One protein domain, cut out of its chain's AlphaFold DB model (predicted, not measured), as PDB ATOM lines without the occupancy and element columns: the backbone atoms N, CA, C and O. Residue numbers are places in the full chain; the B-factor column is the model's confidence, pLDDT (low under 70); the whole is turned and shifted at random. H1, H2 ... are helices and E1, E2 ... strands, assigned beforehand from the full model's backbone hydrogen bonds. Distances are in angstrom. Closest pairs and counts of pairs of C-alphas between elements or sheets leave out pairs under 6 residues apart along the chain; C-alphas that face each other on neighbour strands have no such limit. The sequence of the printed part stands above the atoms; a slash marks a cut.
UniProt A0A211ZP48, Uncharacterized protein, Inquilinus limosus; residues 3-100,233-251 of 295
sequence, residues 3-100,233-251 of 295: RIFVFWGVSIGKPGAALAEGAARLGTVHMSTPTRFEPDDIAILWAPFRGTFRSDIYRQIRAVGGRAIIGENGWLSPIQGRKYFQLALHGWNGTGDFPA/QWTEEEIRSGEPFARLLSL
ATOM      1  N   ARG A   3      -3.469 -15.961   3.916       96.44
ATOM      2  CA  ARG A   3      -2.786 -14.844   4.583       96.44
ATOM      3  C   ARG A   3      -3.835 -13.988   5.287       96.44
ATOM      4  O   ARG A   3      -4.768 -13.494   4.654       96.44
ATOM      5  N   ILE A   4      -3.689 -13.816   6.597       96.75
ATOM      6  CA  ILE A   4      -4.654 -13.090   7.423       96.75
ATOM      7  C   ILE A   4      -3.981 -11.867   8.031       96.75
ATOM      8  O   ILE A   4      -3.015 -11.989   8.774       96.75
ATOM      9  N   PHE A   5      -4.516 -10.685   7.757       95.06
ATOM     10  CA  PHE A   5      -3.977  -9.414   8.218       95.06
ATOM     11  C   PHE A   5      -4.842  -8.832   9.328       95.06
ATOM     12  O   PHE A   5      -5.999  -8.481   9.100       95.06
ATOM     13  N   VAL A   6      -4.295  -8.713  10.537       92.69
ATOM     14  CA  VAL A   6      -5.049  -8.253  11.712       92.69
ATOM     15  C   VAL A   6      -4.686  -6.804  12.029       92.69
ATOM     16  O   VAL A   6      -3.629  -6.511  12.579       92.69
ATOM     17  N   PHE A   7      -5.604  -5.881  11.734       87.31
ATOM     18  CA  PHE A   7      -5.467  -4.446  12.021       87.31
ATOM     19  C   PHE A   7      -6.443  -4.008  13.108       87.31
ATOM     20  O   PHE A   7      -7.251  -3.079  12.965       87.31
ATOM     21  N   TRP A   8      -6.366  -4.706  14.231       72.56
ATOM     22  CA  TRP A   8      -7.148  -4.423  15.417       72.56
ATOM     23  C   TRP A   8      -6.197  -3.915  16.495       72.56
ATOM     24  O   TRP A   8      -5.388  -4.666  17.028       72.56
ATOM     25  N   GLY A   9      -6.240  -2.611  16.777       62.62
ATOM     26  CA  GLY A   9      -5.315  -2.001  17.735       62.62
ATOM     27  C   GLY A   9      -5.347  -2.698  19.103       62.62
ATOM     28  O   GLY A   9      -6.423  -3.025  19.610       62.62
ATOM     29  N   VAL A  10      -4.172  -2.875  19.710       52.16
ATOM     30  CA  VAL A  10      -3.976  -3.423  21.063       52.16
ATOM     31  C   VAL A  10      -4.279  -2.361  22.126       52.16
ATOM     32  O   VAL A  10      -3.406  -1.859  22.820       52.16
ATOM     33  N   SER A  11      -5.541  -1.947  22.220       57.22
ATOM     34  CA  SER A  11      -6.000  -1.073  23.308       57.22
ATOM     35  C   SER A  11      -6.621  -1.896  24.433       57.22
ATOM     36  O   SER A  11      -7.341  -2.859  24.157       57.22
ATOM     37  N   ILE A  12      -6.434  -1.459  25.681       53.84
ATOM     38  CA  ILE A  12      -7.035  -2.063  26.881       53.84
ATOM     39  C   ILE A  12      -8.539  -2.310  26.673       53.84
ATOM     40  O   ILE A  12      -9.287  -1.424  26.250       53.84
ATOM     41  N   GLY A  13      -8.977  -3.539  26.959       63.00
ATOM     42  CA  GLY A  13     -10.372  -3.963  26.850       63.00
ATOM     43  C   GLY A  13     -10.837  -4.346  25.440       63.00
ATOM     44  O   GLY A  13     -12.039  -4.534  25.251       63.00
ATOM     45  N   LYS A  14      -9.950  -4.451  24.446       74.44
ATOM     46  CA  LYS A  14     -10.251  -5.082  23.148       74.44
ATOM     47  C   LYS A  14      -9.596  -6.469  23.065       74.44
ATOM     48  O   LYS A  14      -8.523  -6.635  23.640       74.44
ATOM     49  N   PRO A  15     -10.167  -7.426  22.310       80.62
ATOM     50  CA  PRO A  15      -9.707  -8.813  22.282       80.62
ATOM     51  C   PRO A  15      -8.503  -8.983  21.333       80.62
ATOM     52  O   PRO A  15      -8.468  -9.908  20.533       80.62
ATOM     53  N   GLY A  16      -7.530  -8.062  21.368       80.56
ATOM     54  CA  GLY A  16      -6.426  -7.974  20.400       80.56
ATOM     55  C   GLY A  16      -5.642  -9.281  20.249       80.56
ATOM     56  O   GLY A  16      -5.507  -9.791  19.139       80.56
ATOM     57  N   ALA A  17      -5.186  -9.843  21.372       84.94
ATOM     58  CA  ALA A  17      -4.470 -11.121  21.401       84.94
ATOM     59  C   ALA A  17      -5.360 -12.289  20.945       84.94
ATOM     60  O   ALA A  17      -4.967 -13.059  20.073       84.94
ATOM     61  N   ALA A  18      -6.599 -12.351  21.446       91.31
ATOM     62  CA  ALA A  18      -7.560 -13.390  21.076       91.31
ATOM     63  C   ALA A  18      -7.849 -13.425  19.566       91.31
ATOM     64  O   ALA A  18      -8.019 -14.503  19.007       91.31
ATOM     65  N   LEU A  19      -7.878 -12.272  18.885       90.25
ATOM     66  CA  LEU A  19      -8.072 -12.229  17.433       90.25
ATOM     67  C   LEU A  19      -6.898 -12.851  16.686       90.25
ATOM     68  O   LEU A  19      -7.126 -13.620  15.761       90.25
ATOM     69  N   ALA A  20      -5.663 -12.521  17.073       90.00
ATOM     70  CA  ALA A  20      -4.474 -13.094  16.450       90.00
ATOM     71  C   ALA A  20      -4.394 -14.608  16.707       90.00
ATOM     72  O   ALA A  20      -4.186 -15.375  15.773       90.00
ATOM     73  N   GLU A  21      -4.644 -15.042  17.947       93.81
ATOM     74  CA  GLU A  21      -4.681 -16.460  18.335       93.81
ATOM     75  C   GLU A  21      -5.768 -17.239  17.580       93.81
ATOM     76  O   GLU A  21      -5.500 -18.309  17.037       93.81
ATOM     77  N   GLY A  22      -6.986 -16.699  17.506       95.81
ATOM     78  CA  GLY A  22      -8.092 -17.324  16.782       95.81
ATOM     79  C   GLY A  22      -7.862 -17.357  15.271       95.81
ATOM     80  O   GLY A  22      -8.119 -18.375  14.634       95.81
ATOM     81  N   ALA A  23      -7.332 -16.276  14.693       94.94
ATOM     82  CA  ALA A  23      -7.015 -16.197  13.270       94.94
ATOM     83  C   ALA A  23      -5.890 -17.163  12.869       94.94
ATOM     84  O   ALA A  23      -5.964 -17.774  11.805       94.94
ATOM     85  N   ALA A  24      -4.892 -17.370  13.735       95.38
ATOM     86  CA  ALA A  24      -3.779 -18.291  13.489       95.38
ATOM     87  C   ALA A  24      -4.222 -19.753  13.305       95.38
ATOM     88  O   ALA A  24      -3.490 -20.558  12.733       95.38
ATOM     89  N   ARG A  25      -5.441 -20.102  13.732       94.62
ATOM     90  CA  ARG A  25      -6.040 -21.425  13.494       94.62
ATOM     91  C   ARG A  25      -6.483 -21.634  12.045       94.62
ATOM     92  O   ARG A  25      -6.708 -22.769  11.641       94.62
ATOM     93  N   LEU A  26      -6.635 -20.556  11.277       93.00
ATOM     94  CA  LEU A  26      -7.178 -20.563   9.915       93.00
ATOM     95  C   LEU A  26      -6.131 -20.215   8.854       93.00
ATOM     96  O   LEU A  26      -6.313 -20.524   7.675       93.00
ATOM     97  N   GLY A  27      -5.040 -19.563   9.249       94.31
ATOM     98  CA  GLY A  27      -4.078 -19.012   8.310       94.31
ATOM     99  C   GLY A  27      -2.830 -18.450   8.965       94.31
ATOM    100  O   GLY A  27      -2.713 -18.386  10.187       94.31
ATOM    101  N   THR A  28      -1.901 -18.002   8.127       95.94
ATOM    102  CA  THR A  28      -0.717 -17.275   8.582       95.94
ATOM    103  C   THR A  28      -1.127 -15.852   8.937       95.94
ATOM    104  O   THR A  28      -1.632 -15.119   8.086       95.94
ATOM    105  N   VAL A  29      -0.921 -15.460  10.195       95.06
ATOM    106  CA  VAL A  29      -1.283 -14.128  10.689       95.06
ATOM    107  C   VAL A  29      -0.146 -13.138  10.466       95.06
ATOM    108  O   VAL A  29       0.998 -13.375  10.847       95.06
ATOM    109  N   HIS A  30      -0.493 -11.989   9.898       93.50
ATOM    110  CA  HIS A  30       0.374 -10.849   9.665       93.50
ATOM    111  C   HIS A  30      -0.158  -9.636  10.436       93.50
ATOM    112  O   HIS A  30      -1.340  -9.295  10.362       93.50
ATOM    113  N   MET A  31       0.736  -8.961  11.161       87.94
ATOM    114  CA  MET A  31       0.427  -7.741  11.926       87.94
ATOM    115  C   MET A  31       0.907  -6.461  11.219       87.94
ATOM    116  O   MET A  31       0.830  -5.369  11.778       87.94
ATOM    117  N   SER A  32       1.427  -6.592   9.998       89.00
ATOM    118  CA  SER A  32       1.924  -5.504   9.160       89.00
ATOM    119  C   SER A  32       1.181  -5.465   7.829       89.00
ATOM    120  O   SER A  32       0.677  -6.477   7.343       89.00
ATOM    121  N   THR A  33       1.116  -4.280   7.229       88.94
ATOM    122  CA  THR A  33       0.539  -4.095   5.896       88.94
ATOM    123  C   THR A  33       1.430  -4.747   4.841       88.94
ATOM    124  O   THR A  33       2.635  -4.481   4.839       88.94
ATOM    125  N   PRO A  34       0.879  -5.568   3.932       92.81
ATOM    126  CA  PRO A  34       1.648  -6.090   2.814       92.81
ATOM    127  C   PRO A  34       1.877  -4.981   1.779       92.81
ATOM    128  O   PRO A  34       1.143  -3.997   1.728       92.81
ATOM    129  N   THR A  35       2.856  -5.159   0.890       93.12
ATOM    130  CA  THR A  35       3.030  -4.256  -0.263       93.12
ATOM    131  C   THR A  35       1.815  -4.280  -1.193       93.12
ATOM    132  O   THR A  35       1.471  -3.264  -1.789       93.12
ATOM    133  N   ARG A  36       1.160  -5.443  -1.314       94.25
ATOM    134  CA  ARG A  36      -0.088  -5.630  -2.058       94.25
ATOM    135  C   ARG A  36      -0.956  -6.707  -1.413       94.25
ATOM    136  O   ARG A  36      -0.431  -7.707  -0.911       94.25
ATOM    137  N   PHE A  37      -2.266  -6.501  -1.476       96.88
ATOM    138  CA  PHE A  37      -3.241  -7.543  -1.177       96.88
ATOM    139  C   PHE A  37      -3.474  -8.440  -2.397       96.88
ATOM    140  O   PHE A  37      -3.308  -8.008  -3.539       96.88
ATOM    141  N   GLU A  38      -3.853  -9.684  -2.137       96.06
ATOM    142  CA  GLU A  38      -4.185 -10.722  -3.114       96.06
ATOM    143  C   GLU A  38      -5.642 -11.194  -2.911       96.06
ATOM    144  O   GLU A  38      -6.187 -11.014  -1.821       96.06
ATOM    145  N   PRO A  39      -6.307 -11.784  -3.923       95.69
ATOM    146  CA  PRO A  39      -7.732 -12.139  -3.837       95.69
ATOM    147  C   PRO A  39      -8.105 -13.121  -2.713       95.69
ATOM    148  O   PRO A  39      -9.224 -13.078  -2.209       95.69
ATOM    149  N   ASP A  40      -7.168 -13.972  -2.288       95.00
ATOM    150  CA  ASP A  40      -7.372 -14.943  -1.202       95.00
ATOM    151  C   ASP A  40      -7.003 -14.388   0.188       95.00
ATOM    152  O   ASP A  40      -7.096 -15.095   1.197       95.00
ATOM    153  N   ASP A  41      -6.572 -13.124   0.262       97.31
ATOM    154  CA  ASP A  41      -6.244 -12.478   1.527       97.31
ATOM    155  C   ASP A  41      -7.497 -12.204   2.365       97.31
ATOM    156  O   ASP A  41      -8.596 -11.931   1.866       97.31
ATOM    157  N   ILE A  42      -7.302 -12.206   3.684       97.56
ATOM    158  CA  ILE A  42      -8.331 -11.860   4.660       97.56
ATOM    159  C   ILE A  42      -7.820 -10.710   5.523       97.56
ATOM    160  O   ILE A  42      -6.768 -10.815   6.144       97.56
ATOM    161  N   ALA A  43      -8.583  -9.627   5.626       96.62
ATOM    162  CA  ALA A  43      -8.333  -8.555   6.581       96.62
ATOM    163  C   ALA A  43      -9.300  -8.655   7.770       96.62
ATOM    164  O   ALA A  43     -10.511  -8.739   7.581       96.62
ATOM    165  N   ILE A  44      -8.782  -8.593   8.997       95.69
ATOM    166  CA  ILE A  44      -9.564  -8.501  10.235       95.69
ATOM    167  C   ILE A  44      -9.374  -7.098  10.816       95.69
ATOM    168  O   ILE A  44      -8.279  -6.724  11.241       95.69
ATOM    169  N   LEU A  45     -10.440  -6.301  10.826       93.69
ATOM    170  CA  LEU A  45     -10.403  -4.866  11.111       93.69
ATOM    171  C   LEU A  45     -11.313  -4.525  12.289       93.69
ATOM    172  O   LEU A  45     -12.423  -5.028  12.370       93.69
ATOM    173  N   TRP A  46     -10.929  -3.579  13.148       91.50
ATOM    174  CA  TRP A  46     -11.953  -2.825  13.890       91.50
ATOM    175  C   TRP A  46     -12.633  -1.830  12.937       91.50
ATOM    176  O   TRP A  46     -11.941  -1.293  12.068       91.50
ATOM    177  N   ALA A  47     -13.916  -1.514  13.146       89.38
ATOM    178  CA  ALA A  47     -14.760  -0.620  12.337       89.38
ATOM    179  C   ALA A  47     -13.980   0.448  11.522       89.38
ATOM    180  O   ALA A  47     -13.434   1.393  12.119       89.38
ATOM    181  N   PRO A  48     -13.885   0.304  10.186       89.88
ATOM    182  CA  PRO A  48     -13.020   1.108   9.328       89.88
ATOM    183  C   PRO A  48     -13.692   2.437   8.960       89.88
ATOM    184  O   PRO A  48     -14.122   2.662   7.832       89.88
ATOM    185  N   PHE A  49     -13.823   3.327   9.944       87.06
ATOM    186  CA  PHE A  49     -14.378   4.663   9.731       87.06
ATOM    187  C   PHE A  49     -13.507   5.495   8.786       87.06
ATOM    188  O   PHE A  49     -12.275   5.384   8.809       87.06
ATOM    189  N   ARG A  50     -14.143   6.349   7.978       86.12
ATOM    190  CA  ARG A  50     -13.467   7.192   6.984       86.12
ATOM    191  C   ARG A  50     -12.362   8.033   7.625       86.12
ATOM    192  O   ARG A  50     -12.528   8.583   8.712       86.12
ATOM    193  N   GLY A  51     -11.242   8.156   6.913       83.31
ATOM    194  CA  GLY A  51     -10.070   8.914   7.359       83.31
ATOM    195  C   GLY A  51      -9.182   8.153   8.344       83.31
ATOM    196  O   GLY A  51      -8.229   8.718   8.869       83.31
ATOM    197  N   THR A  52      -9.478   6.877   8.607       86.12
ATOM    198  CA  THR A  52      -8.593   5.992   9.367       86.12
ATOM    199  C   THR A  52      -7.822   5.077   8.426       86.12
ATOM    200  O   THR A  52      -8.372   4.617   7.430       86.12
ATOM    201  N   PHE A  53      -6.602   4.702   8.809       89.19
ATOM    202  CA  PHE A  53      -5.807   3.688   8.108       89.19
ATOM    203  C   PHE A  53      -6.587   2.377   7.855       89.19
ATOM    204  O   PHE A  53      -6.454   1.750   6.811       89.19
ATOM    205  N   ARG A  54      -7.484   1.988   8.773       91.00
ATOM    206  CA  ARG A  54      -8.348   0.801   8.615       91.00
ATOM    207  C   ARG A  54      -9.343   0.948   7.459       91.00
ATOM    208  O   ARG A  54      -9.668  -0.050   6.828       91.00
ATOM    209  N   SER A  55      -9.804   2.167   7.165       91.12
ATOM    210  CA  SER A  55     -10.606   2.464   5.970       91.12
ATOM    211  C   SER A  55      -9.824   2.234   4.688       91.12
ATOM    212  O   SER A  55     -10.402   1.739   3.727       91.12
ATOM    213  N   ASP A  56      -8.535   2.557   4.670       92.25
ATOM    214  CA  ASP A  56      -7.704   2.364   3.482       92.25
ATOM    215  C   ASP A  56      -7.431   0.880   3.256       92.25
ATOM    216  O   ASP A  56      -7.621   0.391   2.146       92.25
ATOM    217  N   ILE A  57      -7.119   0.137   4.324       94.75
ATOM    218  CA  ILE A  57      -7.018  -1.324   4.256       94.75
ATOM    219  C   ILE A  57      -8.324  -1.948   3.770       94.75
ATOM    220  O   ILE A  57      -8.286  -2.806   2.892       94.75
ATOM    221  N   TYR A  58      -9.474  -1.512   4.297       95.19
ATOM    222  CA  TYR A  58     -10.763  -2.060   3.885       95.19
ATOM    223  C   TYR A  58     -11.032  -1.842   2.389       95.19
ATOM    224  O   TYR A  58     -11.468  -2.762   1.702       95.19
ATOM    225  N   ARG A  59     -10.709  -0.657   1.858       95.44
ATOM    226  CA  ARG A  59     -10.821  -0.387   0.418       95.44
ATOM    227  C   ARG A  59      -9.853  -1.235  -0.401       95.44
ATOM    228  O   ARG A  59     -10.264  -1.802  -1.405       95.44
ATOM    229  N   GLN A  60      -8.595  -1.351   0.023       96.19
ATOM    230  CA  GLN A  60      -7.577  -2.100  -0.719       96.19
ATOM    231  C   GLN A  60      -7.886  -3.600  -0.787       96.19
ATOM    232  O   GLN A  60      -7.793  -4.183  -1.863       96.19
ATOM    233  N   ILE A  61      -8.293  -4.217   0.329       97.31
ATOM    234  CA  ILE A  61      -8.619  -5.651   0.352       97.31
ATOM    235  C   ILE A  61      -9.857  -5.958  -0.499       97.31
ATOM    236  O   ILE A  61      -9.867  -6.934  -1.243       97.31
ATOM    237  N   ARG A  62     -10.889  -5.103  -0.450       97.25
ATOM    238  CA  ARG A  62     -12.100  -5.287  -1.262       97.25
ATOM    239  C   ARG A  62     -11.848  -5.037  -2.745       97.25
ATOM    240  O   ARG A  62     -12.350  -5.796  -3.568       97.25
ATOM    241  N   ALA A  63     -10.986  -4.081  -3.092       97.50
ATOM    242  CA  ALA A  63     -10.619  -3.789  -4.479       97.50
ATOM    243  C   ALA A  63      -9.887  -4.941  -5.194       97.50
ATOM    244  O   ALA A  63      -9.834  -4.940  -6.419       97.50
ATOM    245  N   VAL A  64      -9.341  -5.922  -4.465       97.12
ATOM    246  CA  VAL A  64      -8.743  -7.137  -5.055       97.12
ATOM    247  C   VAL A  64      -9.651  -8.366  -4.960       97.12
ATOM    248  O   VAL A  64      -9.245  -9.449  -5.363       97.12
ATOM    249  N   GLY A  65     -10.868  -8.222  -4.424       97.31
ATOM    250  CA  GLY A  65     -11.788  -9.339  -4.182       97.31
ATOM    251  C   GLY A  65     -11.501 -10.119  -2.896       97.31
ATOM    252  O   GLY A  65     -12.145 -11.134  -2.640       97.31
ATOM    253  N   GLY A  66     -10.575  -9.635  -2.064       97.12
ATOM    254  CA  GLY A  66     -10.237 -10.224  -0.774       97.12
ATOM    255  C   GLY A  66     -11.353 -10.082   0.256       97.12
ATOM    256  O   GLY A  66     -12.295  -9.287   0.116       97.12
ATOM    257  N   ARG A  67     -11.255 -10.859   1.337       97.75
ATOM    258  CA  ARG A  67     -12.277 -10.877   2.386       97.75
ATOM    259  C   ARG A  67     -11.956  -9.901   3.511       97.75
ATOM    260  O   ARG A  67     -10.809  -9.738   3.905       97.75
ATOM    261  N   ALA A  68     -12.982  -9.277   4.082       97.06
ATOM    262  CA  ALA A  68     -12.836  -8.367   5.213       97.06
ATOM    263  C   ALA A  68     -13.804  -8.747   6.333       97.06
ATOM    264  O   ALA A  68     -15.016  -8.646   6.148       97.06
ATOM    265  N   ILE A  69     -13.266  -9.159   7.479       97.25
ATOM    266  CA  ILE A  69     -14.002  -9.365   8.725       97.25
ATOM    267  C   ILE A  69     -13.869  -8.091   9.551       97.25
ATOM    268  O   ILE A  69     -12.763  -7.659   9.882       97.25
ATOM    269  N   ILE A  70     -14.991  -7.476   9.895       95.44
ATOM    270  CA  ILE A  70     -15.030  -6.203  10.601       95.44
ATOM    271  C   ILE A  70     -15.657  -6.408  11.972       95.44
ATOM    272  O   ILE A  70     -16.763  -6.931  12.102       95.44
ATOM    273  N   GLY A  71     -14.940  -5.969  13.001       94.00
ATOM    274  CA  GLY A  71     -15.381  -5.994  14.381       94.00
ATOM    275  C   GLY A  71     -15.741  -4.630  14.950       94.00
ATOM    276  O   GLY A  71     -15.195  -3.597  14.560       94.00
ATOM    277  N   GLU A  72     -16.645  -4.635  15.922       91.38
ATOM    278  CA  GLU A  72     -17.041  -3.463  16.707       91.38
ATOM    279  C   GLU A  72     -17.512  -3.913  18.107       91.38
ATOM    280  O   GLU A  72     -17.539  -5.107  18.425       91.38
ATOM    281  N   ASN A  73     -17.846  -2.981  19.000       91.19
ATOM    282  CA  ASN A  73     -18.417  -3.328  20.298       91.19
ATOM    283  C   ASN A  73     -19.727  -4.103  20.116       91.19
ATOM    284  O   ASN A  73     -20.517  -3.797  19.221       91.19
ATOM    285  N   GLY A  74     -19.976  -5.078  20.989       93.25
ATOM    286  CA  GLY A  74     -21.233  -5.809  20.992       93.25
ATOM    287  C   GLY A  74     -22.434  -4.883  21.206       93.25
ATOM    288  O   GLY A  74     -22.420  -4.018  22.085       93.25
ATOM    289  N   TRP A  75     -23.485  -5.076  20.411       93.00
ATOM    290  CA  TRP A  75     -24.718  -4.298  20.453       93.00
ATOM    291  C   TRP A  75     -25.529  -4.474  21.748       93.00
ATOM    292  O   TRP A  75     -26.228  -3.538  22.133       93.00
ATOM    293  N   LEU A  76     -25.384  -5.610  22.447       93.81
ATOM    294  CA  LEU A  76     -25.982  -5.854  23.774       93.81
ATOM    295  C   LEU A  76     -24.949  -5.993  24.897       93.81
ATOM    296  O   LEU A  76     -25.293  -6.322  26.025       93.81
ATOM    297  N   SER A  77     -23.671  -5.744  24.618       93.56
ATOM    298  CA  SER A  77     -22.619  -5.929  25.616       93.56
ATOM    299  C   SER A  77     -22.759  -4.940  26.795       93.56
ATOM    300  O   SER A  77     -22.987  -3.748  26.564       93.56
ATOM    301  N   PRO A  78     -22.496  -5.365  28.048       94.19
ATOM    302  CA  PRO A  78     -22.233  -6.741  28.481       94.19
ATOM    303  C   PRO A  78     -23.520  -7.560  28.672       94.19
ATOM    304  O   PRO A  78     -24.565  -7.011  29.009       94.19
ATOM    305  N   ILE A  79     -23.411  -8.882  28.539       94.50
ATOM    306  CA  ILE A  79     -24.500  -9.838  28.786       94.50
ATOM    307  C   ILE A  79     -24.056 -10.750  29.926       94.50
ATOM    308  O   ILE A  79     -22.989 -11.356  29.838       94.50
ATOM    309  N   GLN A  80     -24.833 -10.802  31.015       92.06
ATOM    310  CA  GLN A  80     -24.490 -11.563  32.229       92.06
ATOM    311  C   GLN A  80     -23.051 -11.288  32.725       92.06
ATOM    312  O   GLN A  80     -22.294 -12.196  33.059       92.06
ATOM    313  N   GLY A  81     -22.628 -10.019  32.695       92.56
ATOM    314  CA  GLY A  81     -21.281  -9.596  33.107       92.56
ATOM    315  C   GLY A  81     -20.159  -9.903  32.105       92.56
ATOM    316  O   GLY A  81     -19.045  -9.416  32.279       92.56
ATOM    317  N   ARG A  82     -20.433 -10.641  31.022       93.44
ATOM    318  CA  ARG A  82     -19.452 -10.951  29.976       93.44
ATOM    319  C   ARG A  82     -19.473  -9.901  28.874       93.44
ATOM    320  O   ARG A  82     -20.531  -9.426  28.455       93.44
ATOM    321  N   LYS A  83     -18.288  -9.541  28.385       94.56
ATOM    322  CA  LYS A  83     -18.131  -8.611  27.267       94.56
ATOM    323  C   LYS A  83     -18.281  -9.346  25.937       94.56
ATOM    324  O   LYS A  83     -17.710 -10.416  25.756       94.56
ATOM    325  N   TYR A  84     -19.003  -8.721  25.013       95.88
ATOM    326  CA  TYR A  84     -19.214  -9.224  23.660       95.88
ATOM    327  C   TYR A  84     -18.721  -8.218  22.620       95.88
ATOM    328  O   TYR A  84     -18.738  -7.000  22.833       95.88
ATOM    329  N   PHE A  85     -18.316  -8.745  21.472       95.31
ATOM    330  CA  PHE A  85     -17.870  -8.003  20.301       95.31
ATOM    331  C   PHE A  85     -18.661  -8.478  19.096       95.31
ATOM    332  O   PHE A  85     -18.887  -9.675  18.949       95.31
ATOM    333  N   GLN A  86     -19.092  -7.555  18.242       94.88
ATOM    334  CA  GLN A  86     -19.707  -7.944  16.978       94.88
ATOM    335  C   GLN A  86     -18.613  -8.269  15.956       94.88
ATOM    336  O   GLN A  86     -17.580  -7.601  15.964       94.88
ATOM    337  N   LEU A  87     -18.849  -9.259  15.098       96.12
ATOM    338  CA  LEU A  87     -18.029  -9.580  13.931       96.12
ATOM    339  C   LEU A  87     -18.954  -9.819  12.735       96.12
ATOM    340  O   LEU A  87     -19.907 -10.590  12.843       96.12
ATOM    341  N   ALA A  88     -18.658  -9.178  11.608       96.81
ATOM    342  CA  ALA A  88     -19.394  -9.347  10.360       96.81
ATOM    343  C   ALA A  88     -18.441  -9.354   9.157       96.81
ATOM    344  O   ALA A  88     -17.349  -8.785   9.203       96.81
ATOM    345  N   LEU A  89     -18.850 -10.014   8.080       96.69
ATOM    346  CA  LEU A  89     -18.168 -10.040   6.798       96.69
ATOM    347  C   LEU A  89     -18.646  -8.843   5.960       96.69
ATOM    348  O   LEU A  89     -19.839  -8.582   5.860       96.69
ATOM    349  N   HIS A  90     -17.709  -8.086   5.389       95.00
ATOM    350  CA  HIS A  90     -17.969  -6.991   4.433       95.00
ATOM    351  C   HIS A  90     -18.898  -5.871   4.941       95.00
ATOM    352  O   HIS A  90     -19.544  -5.168   4.171       95.00
ATOM    353  N   GLY A  91     -18.937  -5.631   6.250       91.94
ATOM    354  CA  GLY A  91     -19.719  -4.535   6.812       91.94
ATOM    355  C   GLY A  91     -19.722  -4.530   8.332       91.94
ATOM    356  O   GLY A  91     -19.093  -5.367   8.968       91.94
ATOM    357  N   TRP A  92     -20.405  -3.555   8.930       91.06
ATOM    358  CA  TRP A  92     -20.569  -3.451  10.383       91.06
ATOM    359  C   TRP A  92     -21.814  -2.635  10.724       91.06
ATOM    360  O   TRP A  92     -22.332  -1.915   9.872       91.06
ATOM    361  N   ASN A  93     -22.294  -2.715  11.971       86.19
ATOM    362  CA  ASN A  93     -23.502  -2.002  12.415       86.19
ATOM    363  C   ASN A  93     -24.734  -2.244  11.509       86.19
ATOM    364  O   ASN A  93     -25.521  -1.326  11.268       86.19
ATOM    365  N   GLY A  94     -24.892  -3.480  11.027       86.31
ATOM    366  CA  GLY A  94     -26.072  -3.940  10.291       86.31
ATOM    367  C   GLY A  94     -25.916  -3.953   8.772       86.31
ATOM    368  O   GLY A  94     -26.892  -4.226   8.085       86.31
ATOM    369  N   THR A  95     -24.726  -3.649   8.241       90.44
ATOM    370  CA  THR A  95     -24.474  -3.645   6.786       90.44
ATOM    371  C   THR A  95     -23.690  -4.849   6.274       90.44
ATOM    372  O   THR A  95     -23.478  -4.937   5.073       90.44
ATOM    373  N   GLY A  96     -23.167  -5.691   7.165       93.44
ATOM    374  CA  GLY A  96     -22.355  -6.851   6.798       93.44
ATOM    375  C   GLY A  96     -23.101  -8.153   7.032       93.44
ATOM    376  O   GLY A  96     -24.074  -8.190   7.788       93.44
ATOM    377  N   ASP A  97     -22.585  -9.218   6.436       95.88
ATOM    378  CA  ASP A  97     -23.105 -10.564   6.619       95.88
ATOM    379  C   ASP A  97     -22.561 -11.181   7.906       95.88
ATOM    380  O   ASP A  97     -21.436 -10.922   8.334       95.88
ATOM    381  N   PHE A  98     -23.356 -12.026   8.542       96.00
ATOM    382  CA  PHE A  98     -22.943 -12.755   9.733       96.00
ATOM    383  C   PHE A  98     -23.531 -14.166   9.709       96.00
ATOM    384  O   PHE A  98     -24.500 -14.419   8.988       96.00
ATOM    385  N   PRO A  99     -22.938 -15.113  10.454       94.88
ATOM    386  CA  PRO A  99     -23.362 -16.502  10.406       94.88
ATOM    387  C   PRO A  99     -24.814 -16.675  10.846       94.88
ATOM    388  O   PRO A  99     -25.272 -16.037  11.793       94.88
ATOM    389  N   ALA A 100     -25.512 -17.601  10.195       91.81
ATOM    390  CA  ALA A 100     -26.752 -18.140  10.727       91.81
ATOM    391  C   ALA A 100     -26.461 -19.122  11.876       91.81
ATOM    392  O   ALA A 100     -25.391 -19.736  11.949       91.81
ATOM    393  N   GLN A 233     -22.509 -11.676  17.522       95.31
ATOM    394  CA  GLN A 233     -21.727 -11.271  18.694       95.31
ATOM    395  C   GLN A 233     -21.030 -12.435  19.385       95.31
ATOM    396  O   GLN A 233     -21.645 -13.455  19.688       95.31
ATOM    397  N   TRP A 234     -19.772 -12.216  19.743       96.88
ATOM    398  CA  TRP A 234     -18.870 -13.231  20.266       96.88
ATOM    399  C   TRP A 234     -18.127 -12.703  21.487       96.88
ATOM    400  O   TRP A 234     -17.761 -11.525  21.561       96.88
ATOM    401  N   THR A 235     -17.923 -13.572  22.464       96.88
ATOM    402  CA  THR A 235     -17.036 -13.317  23.596       96.88
ATOM    403  C   THR A 235     -15.576 -13.372  23.153       96.88
ATOM    404  O   THR A 235     -15.237 -13.880  22.086       96.88
ATOM    405  N   GLU A 236     -14.675 -12.861  23.990       95.25
ATOM    406  CA  GLU A 236     -13.237 -12.979  23.731       95.25
ATOM    407  C   GLU A 236     -12.761 -14.441  23.669       95.25
ATOM    408  O   GLU A 236     -11.890 -14.770  22.870       95.25
ATOM    409  N   GLU A 237     -13.343 -15.323  24.484       96.44
ATOM    410  CA  GLU A 237     -13.026 -16.754  24.499       96.44
ATOM    411  C   GLU A 237     -13.406 -17.439  23.181       96.44
ATOM    412  O   GLU A 237     -12.593 -18.154  22.599       96.44
ATOM    413  N   GLU A 238     -14.597 -17.149  22.657       97.44
ATOM    414  CA  GLU A 238     -15.028 -17.655  21.350       97.44
ATOM    415  C   GLU A 238     -14.168 -17.090  20.217       97.44
ATOM    416  O   GLU A 238     -13.782 -17.808  19.303       97.44
ATOM    417  N   ILE A 239     -13.790 -15.811  20.286       97.19
ATOM    418  CA  ILE A 239     -12.856 -15.229  19.314       97.19
ATOM    419  C   ILE A 239     -11.520 -15.982  19.331       97.19
ATOM    420  O   ILE A 239     -11.009 -16.340  18.271       97.19
ATOM    421  N   ARG A 240     -10.987 -16.287  20.520       96.38
ATOM    422  CA  ARG A 240      -9.742 -17.050  20.698       96.38
ATOM    423  C   ARG A 240      -9.831 -18.484  20.163       96.38
ATOM    424  O   ARG A 240      -8.821 -19.041  19.718       96.38
ATOM    425  N   SER A 241     -11.013 -19.100  20.197       97.69
ATOM    426  CA  SER A 241     -11.227 -20.447  19.651       97.69
ATOM    427  C   SER A 241     -11.172 -20.481  18.119       97.69
ATOM    428  O   SER A 241     -10.946 -21.542  17.542       97.69
ATOM    429  N   GLY A 242     -11.340 -19.331  17.458       97.06
ATOM    430  CA  GLY A 242     -11.380 -19.208  16.001       97.06
ATOM    431  C   GLY A 242     -12.732 -19.564  15.373       97.06
ATOM    432  O   GLY A 242     -12.903 -19.364  14.170       97.06
ATOM    433  N   GLU A 243     -13.713 -20.019  16.162       97.19
ATOM    434  CA  GLU A 243     -15.057 -20.352  15.671       97.19
ATOM    435  C   GLU A 243     -15.722 -19.206  14.881       97.19
ATOM    436  O   GLU A 243     -16.209 -19.467  13.774       97.19
ATOM    437  N   PRO A 244     -15.731 -17.942  15.358       97.31
ATOM    438  CA  PRO A 244     -16.411 -16.860  14.649       97.31
ATOM    439  C   PRO A 244     -15.841 -16.653  13.247       97.31
ATOM    440  O   PRO A 244     -16.578 -16.447  12.287       97.31
ATOM    441  N   PHE A 245     -14.516 -16.738  13.123       97.31
ATOM    442  CA  PHE A 245     -13.820 -16.573  11.856       97.31
ATOM    443  C   PHE A 245     -14.099 -17.739  10.910       97.31
ATOM    444  O   PHE A 245     -14.396 -17.502   9.743       97.31
ATOM    445  N   ALA A 246     -14.072 -18.980  11.405       97.12
ATOM    446  CA  ALA A 246     -14.395 -20.157  10.604       97.12
ATOM    447  C   ALA A 246     -15.813 -20.057  10.018       97.12
ATOM    448  O   ALA A 246     -16.004 -20.265   8.821       97.12
ATOM    449  N   ARG A 247     -16.789 -19.652  10.841       97.62
ATOM    450  CA  ARG A 247     -18.180 -19.453  10.409       97.62
ATOM    451  C   ARG A 247     -18.353 -18.293   9.431       97.62
ATOM    452  O   ARG A 247     -19.128 -18.396   8.491       97.62
ATOM    453  N   LEU A 248     -17.652 -17.178   9.635       97.69
ATOM    454  CA  LEU A 248     -17.704 -16.044   8.704       97.69
ATOM    455  C   LEU A 248     -17.090 -16.404   7.348       97.69
ATOM    456  O   LEU A 248     -17.615 -16.020   6.311       97.69
ATOM    457  N   LEU A 249     -15.997 -17.165   7.342       96.38
ATOM    458  CA  LEU A 249     -15.320 -17.582   6.114       96.38
ATOM    459  C   LEU A 249     -16.025 -18.745   5.399       96.38
ATOM    460  O   LEU A 249     -15.721 -18.991   4.229       96.38
ATOM    461  N   SER A 250     -16.968 -19.434   6.048       96.00
ATOM    462  CA  SER A 250     -17.842 -20.407   5.384       96.00
ATOM    463  C   SER A 250     -19.026 -19.758   4.663       96.00
ATOM    464  O   SER A 250     -19.721 -20.443   3.915       96.00
ATOM    465  N   LEU A 251     -19.270 -18.457   4.866       96.44
ATOM    466  CA  LEU A 251     -20.259 -17.718   4.087       96.44
ATOM    467  C   LEU A 251     -19.846 -17.661   2.604       96.44
ATOM    468  O   LEU A 251     -18.643 -17.627   2.303       96.44
TER     469      LEU A 251
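AT A GLANCE: This is residues 3 to 100 and 233 to 251 of the 295 residues of an uncharacterized protein of Inquilinus limosus (UniProt A0A211ZP48). What does the model look like? One sheet of six strands, strongly twisted and curled like part of a barrel, wraps round H1, with H3 and H4 on that same face and H2 on the other: three layers, helices on both faces of a sheet. What is it made of? The printed part has 117 residues, with four named helices and six named strands in the order E1 H1 E2 E3 H2 E4 E5 E6 H3 H4, and its class is mixed, helices and strands. The mixed sheet runs E2 E1 E3 E4 E5 E6, parallel from E2 to E4 and antiparallel from E4 to E6. How large is it? It is compact, with a radius of gyration of the C-alphas of 13.1 A and spans of 42 by 30 by 29 A.

IN THESE COORDINATES: Where does the first element begin? E1, residues 3 to 7, begins with C-alpha 3 at (-2.786, -14.844, 4.583). H1 is residues 16 to 23, E2 residues 27 to 30 and E3 residues 42 to 46. Which elements are longer? H2, residues 53 to 63, measures 15.4 A, E4, residues 67 to 73, 20.4 A, and E5, residues 84 to 89, 16.9 A from first to last C-alpha. What follows the cut? E6 is residues 233 to 235, H3 residues 236 to 241 and H4 residues 243 to 249, ending with C-alpha 249 at (-15.320, -17.582, 6.114).

HOW THE PARTS SIT: Which N and O atoms pair across the sheet? Within hydrogen-bond range are N 30 and O 4 of E2 and E1, N 5 and O 42 of E1 and E3, and N 69 and O 43 of E3 and E4, each 2.8 A. So are N 70 and O 88 of the hairpin E4 and E5, 2.8 A, and N 85 and O 234 of E5 and E6, 2.8 A. Which units repeat? E1, H1, E2 and E3, H2, E4 are strand-helix-strand units, parallel neighbours with a helix between, each with a right-handed crossover. How do the helices stand? H1 touches H3 at a shallow tilt of 25 degrees, the same way, the closest C-alphas being those of Gly 22 and Arg 240, 4.3 A. H2 has a height over the sheet of 9.0 A, on the opposite face from H4, whose height is 7.7 A. In H1, H2, H3 and H4 every O i to N i+4 pair is within hydrogen-bond range.

THE WHOLE: Which C-alphas are farthest apart? Those of Thr 35 and Gln 80, at 43.2 A. Where is the cut? Residues 101 to 232 are not printed, and C-alphas 100 and 233 are 11.7 A apart across it. Which link is long, and where is confidence low? The link from E2 to E3, 11 residues, is long, and residues 9 to 13 have pLDDT under 70.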